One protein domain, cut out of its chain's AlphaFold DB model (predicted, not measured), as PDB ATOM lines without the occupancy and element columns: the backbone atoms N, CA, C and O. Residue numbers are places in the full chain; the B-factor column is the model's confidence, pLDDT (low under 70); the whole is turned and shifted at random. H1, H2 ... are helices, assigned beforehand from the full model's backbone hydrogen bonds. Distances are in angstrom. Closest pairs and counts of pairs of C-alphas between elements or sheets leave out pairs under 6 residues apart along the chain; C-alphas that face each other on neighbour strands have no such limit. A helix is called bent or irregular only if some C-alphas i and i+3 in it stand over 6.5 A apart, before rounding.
ATOM      1  N   VAL A 140      37.003  21.255 -12.914       72.25
ATOM      2  CA  VAL A 140      36.819  21.175 -14.357       72.25
ATOM      3  C   VAL A 140      37.963  21.902 -15.054       72.25
ATOM      4  O   VAL A 140      38.256  23.067 -14.797       72.25
ATOM      5  N   THR A 141      38.609  21.220 -15.995       75.38
ATOM      6  CA  THR A 141      39.684  21.826 -16.785       75.38
ATOM      7  C   THR A 141      39.126  22.841 -17.787       75.38
ATOM      8  O   THR A 141      38.103  22.600 -18.430       75.38
ATOM      9  N   ALA A 142      39.841  23.952 -17.999       68.31
ATOM     10  CA  ALA A 142      39.486  24.949 -19.017       68.31
ATOM     11  C   ALA A 142      39.311  24.331 -20.416       68.31
ATOM     12  O   ALA A 142      38.385  24.687 -21.146       68.31
ATOM     13  N   GLY A 143      40.137  23.335 -20.755       69.00
ATOM     14  CA  GLY A 143      39.998  22.573 -21.996       69.00
ATOM     15  C   GLY A 143      38.683  21.789 -22.079       69.00
ATOM     16  O   GLY A 143      38.079  21.721 -23.149       69.00
ATOM     17  N   GLY A 144      38.195  21.251 -20.957       75.31
ATOM     18  CA  GLY A 144      36.895  20.585 -20.871       75.31
ATOM     19  C   GLY A 144      35.732  21.535 -21.152       75.31
ATOM     20  O   GLY A 144      34.854  21.202 -21.947       75.31
ATOM     21  N   VAL A 145      35.765  22.746 -20.585       75.88
ATOM     22  CA  VAL A 145      34.723  23.767 -20.813       75.88
ATOM     23  C   VAL A 145      34.704  24.222 -22.271       75.88
ATOM     24  O   VAL A 145      33.647  24.247 -22.905       75.88
ATOM     25  N   VAL A 146      35.873  24.524 -22.840       73.69
ATOM     26  CA  VAL A 146      35.994  24.921 -24.251       73.69
ATOM     27  C   VAL A 146      35.490  23.811 -25.171       73.69
ATOM     28  O   VAL A 146      34.702  24.068 -26.083       73.69
ATOM     29  N   THR A 147      35.888  22.566 -24.905       77.19
ATOM     30  CA  THR A 147      35.436  21.404 -25.680       77.19
ATOM     31  C   THR A 147      33.922  21.250 -25.600       77.19
ATOM     32  O   THR A 147      33.276  21.059 -26.630       77.19
ATOM     33  N   ALA A 148      33.341  21.390 -24.407       81.81
ATOM     34  CA  ALA A 148      31.899  21.318 -24.214       81.81
ATOM     35  C   ALA A 148      31.163  22.395 -25.015       81.81
ATOM     36  O   ALA A 148      30.213  22.093 -25.732       81.81
ATOM     37  N   LEU A 149      31.642  23.635 -24.982       82.31
ATOM     38  CA  LEU A 149      31.032  24.734 -25.728       82.31
ATOM     39  C   LEU A 149      31.118  24.540 -27.237       82.31
ATOM     40  O   LEU A 149      30.139  24.780 -27.943       82.31
ATOM     41  N   VAL A 150      32.264  24.092 -27.747       79.75
ATOM     42  CA  VAL A 150      32.413  23.782 -29.173       79.75
ATOM     43  C   VAL A 150      31.456  22.659 -29.575       79.75
ATOM     44  O   VAL A 150      30.796  22.779 -30.609       79.75
ATOM     45  N   ARG A 151      31.314  21.618 -28.744       82.25
ATOM     46  CA  ARG A 151      30.391  20.499 -28.983       82.25
ATOM     47  C   ARG A 151      28.926  20.926 -28.950       82.25
ATOM     48  O   ARG A 151      28.201  20.607 -29.884       82.25
ATOM     49  N   VAL A 152      28.507  21.719 -27.962       87.00
ATOM     50  CA  VAL A 152      27.143  22.281 -27.893       87.00
ATOM     51  C   VAL A 152      26.850  23.129 -29.129       87.00
ATOM     52  O   VAL A 152      25.788  23.008 -29.731       87.00
ATOM     53  N   ARG A 153      27.802  23.963 -29.568       85.00
ATOM     54  CA  ARG A 153      27.640  24.789 -30.776       85.00
ATOM     55  C   ARG A 153      27.594  23.965 -32.059       85.00
ATOM     56  O   ARG A 153      26.914  24.369 -33.001       85.00
ATOM     57  N   ALA A 154      28.341  22.866 -32.125       83.81
ATOM     58  CA  ALA A 154      28.285  21.936 -33.244       83.81
ATOM     59  C   ALA A 154      26.915  21.250 -33.294       83.81
ATOM     60  O   ALA A 154      26.244  21.333 -34.317       83.81
ATOM     61  N   LEU A 155      26.458  20.702 -32.166       87.50
ATOM     62  CA  LEU A 155      25.154  20.056 -32.042       87.50
ATOM     63  C   LEU A 155      24.003  21.018 -32.382       87.50
ATOM     64  O   LEU A 155      23.123  20.677 -33.162       87.50
ATOM     65  N   ALA A 156      24.067  22.257 -31.893       90.12
ATOM     66  CA  ALA A 156      23.084  23.300 -32.181       90.12
ATOM     67  C   ALA A 156      22.972  23.591 -33.683       90.12
ATOM     68  O   ALA A 156      21.882  23.807 -34.211       90.12
ATOM     69  N   ARG A 157      24.113  23.606 -34.383       87.44
ATOM     70  CA  ARG A 157      24.125  23.771 -35.837       87.44
ATOM     71  C   ARG A 157      23.510  22.566 -36.512       87.44
ATOM     72  O   ARG A 157      22.646  22.768 -37.345       87.44
ATOM     73  N   GLU A 158      23.916  21.359 -36.136       85.25
ATOM     74  CA  GLU A 158      23.405  20.126 -36.735       85.25
ATOM     75  C   GLU A 158      21.886  20.005 -36.586       85.25
ATOM     76  O   GLU A 158      21.190  19.732 -37.559       85.25
ATOM     77  N   ILE A 159      21.336  20.286 -35.410       88.69
ATOM     78  CA  ILE A 159      19.891  20.181 -35.194       88.69
ATOM     79  C   ILE A 159      19.107  21.215 -36.028       88.69
ATOM     80  O   ILE A 159      18.042  20.916 -36.553       88.69
ATOM     81  N   MET A 160      19.643  22.426 -36.200       88.81
ATOM     82  CA  MET A 160      18.968  23.515 -36.930       88.81
ATOM     83  C   MET A 160      19.192  23.495 -38.446       88.81
ATOM     84  O   MET A 160      18.443  24.098 -39.214       88.81
ATOM     85  N   ASP A 161      20.242  22.822 -38.889       85.56
ATOM     86  CA  ASP A 161      20.659  22.729 -40.280       85.56
ATOM     87  C   ASP A 161      19.577  22.213 -41.260       85.56
ATOM     88  O   ASP A 161      19.450  22.836 -42.319       85.56
ATOM     89  N   PRO A 162      18.754  21.179 -40.969       83.44
ATOM     90  CA  PRO A 162      17.705  20.739 -41.896       83.44
ATOM     91  C   PRO A 162      16.641  21.813 -42.151       83.44
ATOM     92  O   PRO A 162      16.189  21.943 -43.290       83.44
ATOM     93  N   TYR A 163      16.306  22.631 -41.149       86.00
ATOM     94  CA  TYR A 163      15.334  23.727 -41.261       86.00
ATOM     95  C   TYR A 163      15.927  24.927 -41.999       86.00
ATOM     96  O   TYR A 163      15.400  25.377 -43.012       86.00
ATOM     97  N   LEU A 164      17.098  25.395 -41.559       86.69
ATOM     98  CA  LEU A 164      17.772  26.557 -42.152       86.69
ATOM     99  C   LEU A 164      18.271  26.318 -43.578       86.69
ATOM    100  O   LEU A 164      18.629  27.262 -44.280       86.69
ATOM    101  N   SER A 165      18.395  25.056 -43.981       82.25
ATOM    102  CA  SER A 165      18.748  24.700 -45.350       82.25
ATOM    103  C   SER A 165      17.579  24.708 -46.321       82.25
ATOM    104  O   SER A 165      17.819  24.845 -47.518       82.25
ATOM    105  N   ARG A 166      16.360  24.535 -45.802       83.19
ATOM    106  CA  ARG A 166      15.106  24.589 -46.555       83.19
ATOM    107  C   ARG A 166      14.498  25.993 -46.537       83.19
ATOM    108  O   ARG A 166      13.696  26.302 -47.409       83.19
ATOM    109  N   SER A 167      14.893  26.845 -45.586       84.56
ATOM    110  CA  SER A 167      14.524  28.262 -45.594       84.56
ATOM    111  C   SER A 167      15.191  29.023 -46.744       84.56
ATOM    112  O   SER A 167      16.260  28.645 -47.232       84.56
ATOM    113  N   LYS A 168      14.583  30.143 -47.153       83.81
ATOM    114  CA  LYS A 168      15.101  31.025 -48.215       83.81
ATOM    115  C   LYS A 168      16.238  31.959 -47.766       83.81
ATOM    116  O   LYS A 168      16.594  32.882 -48.491       83.81
ATOM    117  N   LEU A 169      16.812  31.736 -46.583       83.62
ATOM    118  CA  LEU A 169      17.887  32.572 -46.048       83.62
ATOM    119  C   LEU A 169      19.200  32.350 -46.809       83.62
ATOM    120  O   LEU A 169      19.672  31.213 -46.937       83.62
ATOM    121  N   ASP A 170      19.843  33.445 -47.213       86.56
ATOM    122  CA  ASP A 170      21.211  33.425 -47.730       86.56
ATOM    123  C   ASP A 170      22.215  33.002 -46.638       86.56
ATOM    124  O   ASP A 170      21.968  33.111 -45.431       86.56
ATOM    125  N   ASP A 171      23.404  32.559 -47.036       84.38
ATOM    126  CA  ASP A 171      24.456  32.128 -46.119       84.38
ATOM    127  C   ASP A 171      24.885  33.237 -45.141       84.38
ATOM    128  O   ASP A 171      25.253  32.940 -43.995       84.38
ATOM    129  N   LYS A 172      24.845  34.513 -45.556       88.00
ATOM    130  CA  LYS A 172      25.084  35.651 -44.648       88.00
ATOM    131  C   LYS A 172      23.965  35.781 -43.615       88.00
ATOM    132  O   LYS A 172      24.255  35.874 -42.422       88.00
ATOM    133  N   GLN A 173      22.714  35.713 -44.060       87.75
ATOM    134  CA  GLN A 173      21.535  35.824 -43.200       87.75
ATOM    135  C   GLN A 173      21.451  34.657 -42.212       87.75
ATOM    136  O   GLN A 173      21.205  34.867 -41.028       87.75
ATOM    137  N   ARG A 174      21.776  33.433 -42.643       87.19
ATOM    138  CA  ARG A 174      21.821  32.253 -41.769       87.19
ATOM    139  C   ARG A 174      22.842  32.415 -40.640       87.19
ATOM    140  O   ARG A 174      22.575  32.038 -39.497       87.19
ATOM    141  N   ARG A 175      24.019  32.984 -40.931       87.75
ATOM    142  CA  ARG A 175      25.033  33.280 -39.900       87.75
ATOM    143  C   ARG A 175      24.535  34.319 -38.903       87.75
ATOM    144  O   ARG A 175      24.763  34.152 -37.705       87.75
ATOM    145  N   GLU A 176      23.858  35.350 -39.394       89.06
ATOM    146  CA  GLU A 176      23.293  36.402 -38.555       89.06
ATOM    147  C   GLU A 176      22.165  35.873 -37.666       89.06
ATOM    148  O   GLU A 176      22.156  36.108 -36.459       89.06
ATOM    149  N   TRP A 177      21.289  35.043 -38.225       89.75
ATOM    150  CA  TRP A 177      20.218  34.380 -37.495       89.75
ATOM    151  C   TRP A 177      20.761  33.520 -36.344       89.75
ATOM    152  O   TRP A 177      20.295  33.632 -35.209       89.75
ATOM    153  N   PHE A 178      21.821  32.735 -36.585       89.31
ATOM    154  CA  PHE A 178      22.493  31.967 -35.527       89.31
ATOM    155  C   PHE A 178      23.183  32.855 -34.487       89.31
ATOM    156  O   PHE A 178      23.367  32.432 -33.344       89.31
ATOM    157  N   ARG A 179      23.636  34.051 -34.874       88.44
ATOM    158  CA  ARG A 179      24.228  35.018 -33.945       88.44
ATOM    159  C   ARG A 179      23.153  35.601 -33.032       88.44
ATOM    160  O   ARG A 179      23.369  35.612 -31.821       88.44
ATOM    161  N   LYS A 180      22.008  35.985 -33.598       90.56
ATOM    162  CA  LYS A 180      20.840  36.516 -32.884       90.56
ATOM    163  C   LYS A 180      20.253  35.495 -31.903       90.56
ATOM    164  O   LYS A 180      20.065  35.816 -30.736       90.56
ATOM    165  N   HIS A 181      20.066  34.246 -32.330       90.56
ATOM    166  CA  HIS A 181      19.443  33.189 -31.515       90.56
ATOM    167  C   HIS A 181      20.452  32.287 -30.788       90.56
ATOM    168  O   HIS A 181      20.111  31.192 -30.337       90.56
ATOM    169  N   ARG A 182      21.710  32.730 -30.655       87.62
ATOM    170  CA  ARG A 182      22.806  31.916 -30.105       87.62
ATOM    171  C   ARG A 182      22.474  31.339 -28.728       87.62
ATOM    172  O   ARG A 182      22.801  30.184 -28.480       87.62
ATOM    173  N   TYR A 183      21.873  32.134 -27.848       89.38
ATOM    174  CA  TYR A 183      21.584  31.724 -26.473       89.38
ATOM    175  C   TYR A 183      20.387  30.778 -26.398       89.38
ATOM    176  O   TYR A 183      20.486  29.751 -25.741       89.38
ATOM    177  N   THR A 184      19.309  31.061 -27.133       92.75
ATOM    178  CA  THR A 184      18.103  30.220 -27.165       92.75
ATOM    179  C   THR A 184      18.405  28.830 -27.715       92.75
ATOM    180  O   THR A 184      18.080  27.826 -27.087       92.75
ATOM    181  N   VAL A 185      19.111  28.758 -28.850       92.50
ATOM    182  CA  VAL A 185      19.483  27.470 -29.452       92.50
ATOM    183  C   VAL A 185      20.484  26.727 -28.560       92.50
ATOM    184  O   VAL A 185      20.372  25.514 -28.395       92.50
ATOM    185  N   ALA A 186      21.442  27.430 -27.942       90.25
ATOM    186  CA  ALA A 186      22.384  26.803 -27.015       90.25
ATOM    187  C   ALA A 186      21.688  26.250 -25.764       90.25
ATOM    188  O   ALA A 186      21.991  25.127 -25.376       90.25
ATOM    189  N   ALA A 187      20.745  26.989 -25.174       91.81
ATOM    190  CA  ALA A 187      19.982  26.556 -24.003       91.81
ATOM    191  C   ALA A 187      19.132  25.317 -24.304       91.81
ATOM    192  O   ALA A 187      19.144  24.368 -23.527       91.81
ATOM    193  N   PHE A 188      18.472  25.285 -25.466       94.31
ATOM    194  CA  PHE A 188      17.743  24.106 -25.935       94.31
ATOM    195  C   PHE A 188      18.664  22.896 -26.138       94.31
ATOM    196  O   PHE A 188      18.331  21.780 -25.762       94.31
ATOM    197  N   THR A 189      19.844  23.118 -26.717       92.75
ATOM    198  CA  THR A 189      20.766  22.039 -27.094       92.75
ATOM    199  C   THR A 189      21.563  21.484 -25.907       92.75
ATOM    200  O   THR A 189      21.976  20.325 -25.910       92.75
ATOM    201  N   PHE A 190      21.809  22.303 -24.887       93.12
ATOM    202  CA  PHE A 190      22.632  21.960 -23.730       93.12
ATOM    203  C   PHE A 190      22.207  20.679 -22.978       93.12
ATOM    204  O   PHE A 190      23.079  19.837 -22.752       93.12
ATOM    205  N   PRO A 191      20.925  20.455 -22.620       93.38
ATOM    206  CA  PRO A 191      20.514  19.213 -21.958       93.38
ATOM    207  C   PRO A 191      20.746  17.974 -22.834       93.38
ATOM    208  O   PRO A 191      21.211  16.951 -22.333       93.38
ATOM    209  N   PHE A 192      20.516  18.072 -24.149       92.06
ATOM    210  CA  PHE A 192      20.811  16.976 -25.076       92.06
ATOM    211  C   PHE A 192      22.308  16.692 -25.159       92.06
ATOM    212  O   PHE A 192      22.705  15.534 -25.171       92.06
ATOM    213  N   TYR A 193      23.149  17.729 -25.139       90.31
ATOM    214  CA  TYR A 193      24.597  17.551 -25.060       90.31
ATOM    215  C   TYR A 193      25.016  16.774 -23.804       90.31
ATOM    216  O   TYR A 193      25.848  15.874 -23.907       90.31
ATOM    217  N   LEU A 194      24.438  17.084 -22.637       90.69
ATOM    218  CA  LEU A 194      24.718  16.338 -21.406       90.69
ATOM    219  C   LEU A 194      24.261  14.878 -21.519       90.69
ATOM    220  O   LEU A 194      25.028  13.976 -21.190       90.69
ATOM    221  N   ALA A 195      23.064  14.634 -22.059       89.94
ATOM    222  CA  ALA A 195      22.569  13.282 -22.310       89.94
ATOM    223  C   ALA A 195      23.455  12.508 -23.307       89.94
ATOM    224  O   ALA A 195      23.667  11.308 -23.142       89.94
ATOM    225  N   MET A 196      24.041  13.195 -24.294       85.44
ATOM    226  CA  MET A 196      24.979  12.605 -25.255       85.44
ATOM    227  C   MET A 196      26.320  12.187 -24.654       85.44
ATOM    228  O   MET A 196      27.006  11.352 -25.238       85.44
ATOM    229  N   GLN A 197      26.700  12.707 -23.486       83.81
ATOM    230  CA  GLN A 197      27.907  12.238 -22.801       83.81
ATOM    231  C   GLN A 197      27.750  10.828 -22.219       83.81
ATOM    232  O   GLN A 197      28.757  10.176 -21.927       83.81
ATOM    233  N   ILE A 198      26.511  10.357 -22.050       84.50
ATOM    234  CA  ILE A 198      26.224   9.018 -21.547       84.50
ATOM    235  C   ILE A 198      26.404   8.027 -22.710       84.50
ATOM    236  O   ILE A 198      25.700   8.132 -23.722       84.50
ATOM    237  N   PRO A 199      27.336   7.058 -22.600       74.12
ATOM    238  CA  PRO A 199      27.533   6.058 -23.645       74.12
ATOM    239  C   PRO A 199      26.227   5.285 -23.892       74.12
ATOM    240  O   PRO A 199      25.447   5.075 -22.966       74.12
ATOM    241  N   TYR A 200      25.986   4.885 -25.144       78.56
ATOM    242  CA  TYR A 200      24.747   4.257 -25.650       78.56
ATOM    243  C   TYR A 200      23.512   5.172 -25.689       78.56
ATOM    244  O   TYR A 200      22.776   5.148 -26.677       78.56
ATOM    245  N   LEU A 201      23.314   6.032 -24.684       82.44
ATOM    246  CA  LEU A 201      22.215   7.003 -24.674       82.44
ATOM    247  C   LEU A 201      22.401   8.115 -25.711       82.44
ATOM    248  O   LEU A 201      21.415   8.688 -26.167       82.44
ATOM    249  N   GLY A 202      23.641   8.418 -26.108       79.38
ATOM    250  CA  GLY A 202      23.910   9.555 -26.987       79.38
ATOM    251  C   GLY A 202      23.264   9.483 -28.367       79.38
ATOM    252  O   GLY A 202      22.780  10.503 -28.856       79.38
ATOM    253  N   CYS A 203      23.135   8.291 -28.952       80.44
ATOM    254  CA  CYS A 203      22.417   8.141 -30.218       80.44
ATOM    255  C   CYS A 203      20.921   8.457 -30.075       80.44
ATOM    256  O   CYS A 203      20.348   9.148 -30.919       80.44
ATOM    257  N   LEU A 204      20.298   7.998 -28.985       85.56
ATOM    258  CA  LEU A 204      18.891   8.272 -28.686       85.56
ATOM    259  C   LEU A 204      18.676   9.750 -28.348       85.56
ATOM    260  O   LEU A 204      17.742  10.366 -28.853       85.56
ATOM    261  N   ALA A 205      19.570  10.336 -27.548       87.81
ATOM    262  CA  ALA A 205      19.540  11.750 -27.200       87.81
ATOM    263  C   ALA A 205      19.642  12.641 -28.445       87.81
ATOM    264  O   ALA A 205      18.924  13.633 -28.538       87.81
ATOM    265  N   PHE A 206      20.467  12.267 -29.428       85.31
ATOM    266  CA  PHE A 206      20.524  12.970 -30.706       85.31
ATOM    267  C   PHE A 206      19.204  12.870 -31.482       85.31
ATOM    268  O   PHE A 206      18.702  13.885 -31.965       85.31
ATOM    269  N   GLY A 207      18.615  11.672 -31.574       85.25
ATOM    270  CA  GLY A 207      17.309  11.478 -32.215       85.25
ATOM    271  C   GLY A 207      16.206  12.310 -31.554       85.25
ATOM    272  O   GLY A 207      15.447  12.988 -32.243       85.25
ATOM    273  N   LEU A 208      16.175  12.343 -30.219       89.62
ATOM    274  CA  LEU A 208      15.264  13.186 -29.440       89.62
ATOM    275  C   LEU A 208      15.504  14.680 -29.679       89.62
ATOM    276  O   LEU A 208      14.550  15.447 -29.807       89.62
ATOM    277  N   ALA A 209      16.766  15.102 -29.767       90.38
ATOM    278  CA  ALA A 209      17.118  16.489 -30.042       90.38
ATOM    279  C   ALA A 209      16.626  16.926 -31.431       90.38
ATOM    280  O   ALA A 209      16.051  18.003 -31.578       90.38
ATOM    281  N   MET A 210      16.782  16.063 -32.440       87.31
ATOM    282  CA  MET A 210      16.238  16.284 -33.782       87.31
ATOM    283  C   MET A 210      14.704  16.307 -33.772       87.31
ATOM    284  O   MET A 210      14.113  17.231 -34.318       87.31
ATOM    285  N   ALA A 211      14.049  15.362 -33.092       87.44
ATOM    286  CA  ALA A 211      12.587  15.279 -33.036       87.44
ATOM    287  C   ALA A 211      11.926  16.453 -32.289       87.44
ATOM    288  O   ALA A 211      10.814  16.850 -32.625       87.44
ATOM    289  N   SER A 212      12.602  17.030 -31.294       89.88
ATOM    290  CA  SER A 212      12.106  18.184 -30.520       89.88
ATOM    291  C   SER A 212      12.418  19.535 -31.169       89.88
ATOM    292  O   SER A 212      11.810  20.554 -30.836       89.88
ATOM    293  N   SER A 213      13.338  19.566 -32.129       90.25
ATOM    294  CA  SER A 213      13.760  20.794 -32.795       90.25
ATOM    295  C   SER A 213      12.705  21.537 -33.629       90.25
ATOM    296  O   SER A 213      12.785  22.768 -33.646       90.25
ATOM    297  N   PRO A 214      11.672  20.901 -34.230       89.00
ATOM    298  CA  PRO A 214      10.574  21.632 -34.854       89.00
ATOM    299  C   PRO A 214       9.864  22.559 -33.865       89.00
ATOM    300  O   PRO A 214       9.559  23.697 -34.204       89.00
ATOM    301  N   LEU A 215       9.637  22.113 -32.624       88.44
ATOM    302  CA  LEU A 215       8.982  22.939 -31.604       88.44
ATOM    303  C   LEU A 215       9.820  24.174 -31.280       88.44
ATOM    304  O   LEU A 215       9.291  25.286 -31.235       88.44
ATOM    305  N   LEU A 216      11.139  24.006 -31.149       90.62
ATOM    306  CA  LEU A 216      12.038  25.147 -31.015       90.62
ATOM    307  C   LEU A 216      11.885  26.081 -32.218       90.62
ATOM    308  O   LEU A 216      11.647  27.271 -32.028       90.62
ATOM    309  N   CYS A 217      11.987  25.545 -33.438       88.44
ATOM    310  CA  CYS A 217      11.873  26.322 -34.665       88.44
ATOM    311  C   CYS A 217      10.550  27.093 -34.743       88.44
ATOM    312  O   CYS A 217      10.583  28.242 -35.163       88.44
ATOM    313  N   THR A 218       9.420  26.543 -34.284       87.88
ATOM    314  CA  THR A 218       8.138  27.272 -34.310       87.88
ATOM    315  C   THR A 218       8.148  28.506 -33.417       87.88
ATOM    316  O   THR A 218       7.502  29.495 -33.743       87.88
ATOM    317  N   GLY A 219       8.891  28.462 -32.309       87.00
ATOM    318  CA  GLY A 219       8.990  29.583 -31.377       87.00
ATOM    319  C   GLY A 219       9.985  30.664 -31.805       87.00
ATOM    320  O   GLY A 219       9.865  31.797 -31.354       87.00
ATOM    321  N   ILE A 220      10.974  30.329 -32.646       88.56
ATOM    322  CA  ILE A 220      12.071  31.251 -33.006       88.56
ATOM    323  C   ILE A 220      12.112  31.648 -34.485       88.56
ATOM    324  O   ILE A 220      12.756  32.640 -34.819       88.56
ATOM    325  N   MET A 221      11.505  30.872 -35.384       84.44
ATOM    326  CA  MET A 221      11.435  31.195 -36.808       84.44
ATOM    327  C   MET A 221      10.106  31.877 -37.097       84.44
ATOM    328  O   MET A 221       9.042  31.279 -36.942       84.44
ATOM    329  N   HIS A 222      10.171  33.124 -37.551       77.88
ATOM    330  CA  HIS A 222       8.989  33.826 -38.031       77.88
ATOM    331  C   HIS A 222       8.683  33.417 -39.474       77.88
ATOM    332  O   HIS A 222       9.580  33.055 -40.228       77.88
ATOM    333  N   THR A 223       7.419  33.509 -39.892       68.94
ATOM    334  CA  THR A 223       6.985  33.160 -41.258       68.94
ATOM    335  C   THR A 223       7.761  33.911 -42.344       68.94
ATOM    336  O   THR A 223       8.071  33.316 -43.376       68.94
ATOM    337  N   ALA A 224       8.163  35.157 -42.073       67.31
ATOM    338  CA  ALA A 224       9.011  35.958 -42.956       67.31
ATOM    339  C   ALA A 224      10.383  35.304 -43.222       67.31
ATOM    340  O   ALA A 224      10.842  35.254 -44.360       67.31
ATOM    341  N   ASP A 225      11.006  34.705 -42.197       70.31
ATOM    342  CA  ASP A 225      12.296  34.010 -42.330       70.31
ATOM    343  C   ASP A 225      12.186  32.718 -43.168       70.31
ATOM    344  O   ASP A 225      13.188  32.187 -43.656       70.31
ATOM    345  N   LEU A 226      10.968  32.179 -43.300       70.62
ATOM    346  CA  LEU A 226      10.689  30.880 -43.908       70.62
ATOM    347  C   LEU A 226      10.335  30.984 -45.388       70.62
ATOM    348  O   LEU A 226      10.836  30.190 -46.190       70.62
ATOM    349  N   TYR A 227       9.479  31.942 -45.744       67.81
ATOM    350  CA  TYR A 227       8.815  31.961 -47.049       67.81
ATOM    351  C   TYR A 227       9.163  33.163 -47.908       67.81
ATOM    352  O   TYR A 227       9.185  33.020 -49.134       67.81
ATOM    353  N   ASP A 228       9.464  34.300 -47.297       64.62
ATOM    354  CA  ASP A 228       9.535  35.545 -48.052       64.62
ATOM    355  C   ASP A 228      10.937  35.776 -48.618       64.62
ATOM    356  O   ASP A 228      11.066  36.336 -49.699       64.62
ATOM    357  N   GLY A 229      11.987  35.218 -47.995       57.47
ATOM    358  CA  GLY A 229      13.343  35.688 -48.302       57.47
ATOM    359  C   GLY A 229      13.443  37.196 -48.014       57.47
ATOM    360  O   GLY A 229      12.504  37.772 -47.470       57.47
ATOM    361  N   PRO A 230      14.575  37.861 -48.277       50.72
ATOM    362  CA  PRO A 230      14.545  39.319 -48.364       50.72
ATOM    363  C   PRO A 230      13.611  39.794 -49.485       50.72
ATOM    364  O   PRO A 230      13.594  39.131 -50.550       50.72
TER     365      PRO A 230
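What this domain is: This is residues 140 to 230 of the 230 residues of an uncharacterized protein of Synchytrium endobioticum (UniProt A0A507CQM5). A long, kinked helix, H1, crosses a helical hairpin made of H3 and H4, and these three helices make the core. The short H2 leads back from the last part of H1 to the first part of H3, and the small H5 lies after H4 at the opposite end of the long axis from residues 140 to 147, which stick out free. The printed part has 91 residues with five named helices, H1 to H5 in order, and no named strand; its class is all helix. It is compact, with a radius of gyration of the C-alphas of 14.1 A, yet elongated in outline, spanning 44 by 27 by 18 A.

How they stand to each other: Start with H1, residues 142 to 166, which has a kink of 42 degrees near residue 160. With residues 151 to 156 alone it touches H3, residues 182 to 196; the closest C-alphas, Ala 156 and Thr 189, are 5.7 A apart, at a steep tilt of 70.0 degrees, only just short of about perpendicular, opposite ways. With residues 159 to 163 alone H1 touches residues 209 to 217 of H4, residues 201 to 220; the closest C-alphas, Ile 159 and Met 210, are 5.5 A apart, at a steep tilt of 58 degrees, the same way. H3 and H4 touch as a hairpin, opposite ways at a shallow tilt of 20 degrees, with the closest C-alphas, Met 196 and Gly 202, 3.7 A apart. The helix packing is mostly crossed, but only just: one of these three pairs is at a shallow tilt. H2, residues 171 to 180, is close to H1 but not clearly touching: the closest C-alphas, Leu 164 and Arg 174, are 7.0 A apart. H2 and H3 meet only through their link. H5, residues 223 to 228, is near H1 and apart from H4. Every O i to N i+4 pair is within hydrogen-bond range in H2 and H5; in H1 it is 18 of 21, in H3 9 of 11, in H4 13 of 16.

Where its parts are: Find C-alpha 142 at (39.486, 24.949, -19.017); from there H1 runs 36.8 A to C-alpha 166 at (15.106, 24.589, -46.555). It is irregular: C-alphas 159 and 162 are 7.1 A apart. H2 is 14.4 A long. H3 is 20.0 A long and only just irregular, with C-alphas 188 and 191 6.9 A apart. H4, 27.6 A long, has a kink of 38 degrees near residue 214 and is only just irregular, with C-alphas 211 and 214 6.9 A apart. H5, 7.6 A long, is only just irregular, with C-alphas 225 and 228 6.54 A apart; it ends at C-alpha 228, (9.535, 35.545, -48.052).

The domain as a whole: The two C-alphas farthest apart, Val 140 and Asp 228, are 45.7 A apart. The printed part has no cut, and the four links between helices are tight. Mean pLDDT of the printed part is 83.8; residues 142 to 143, 223 to 224 and 227 to 230 are under 70.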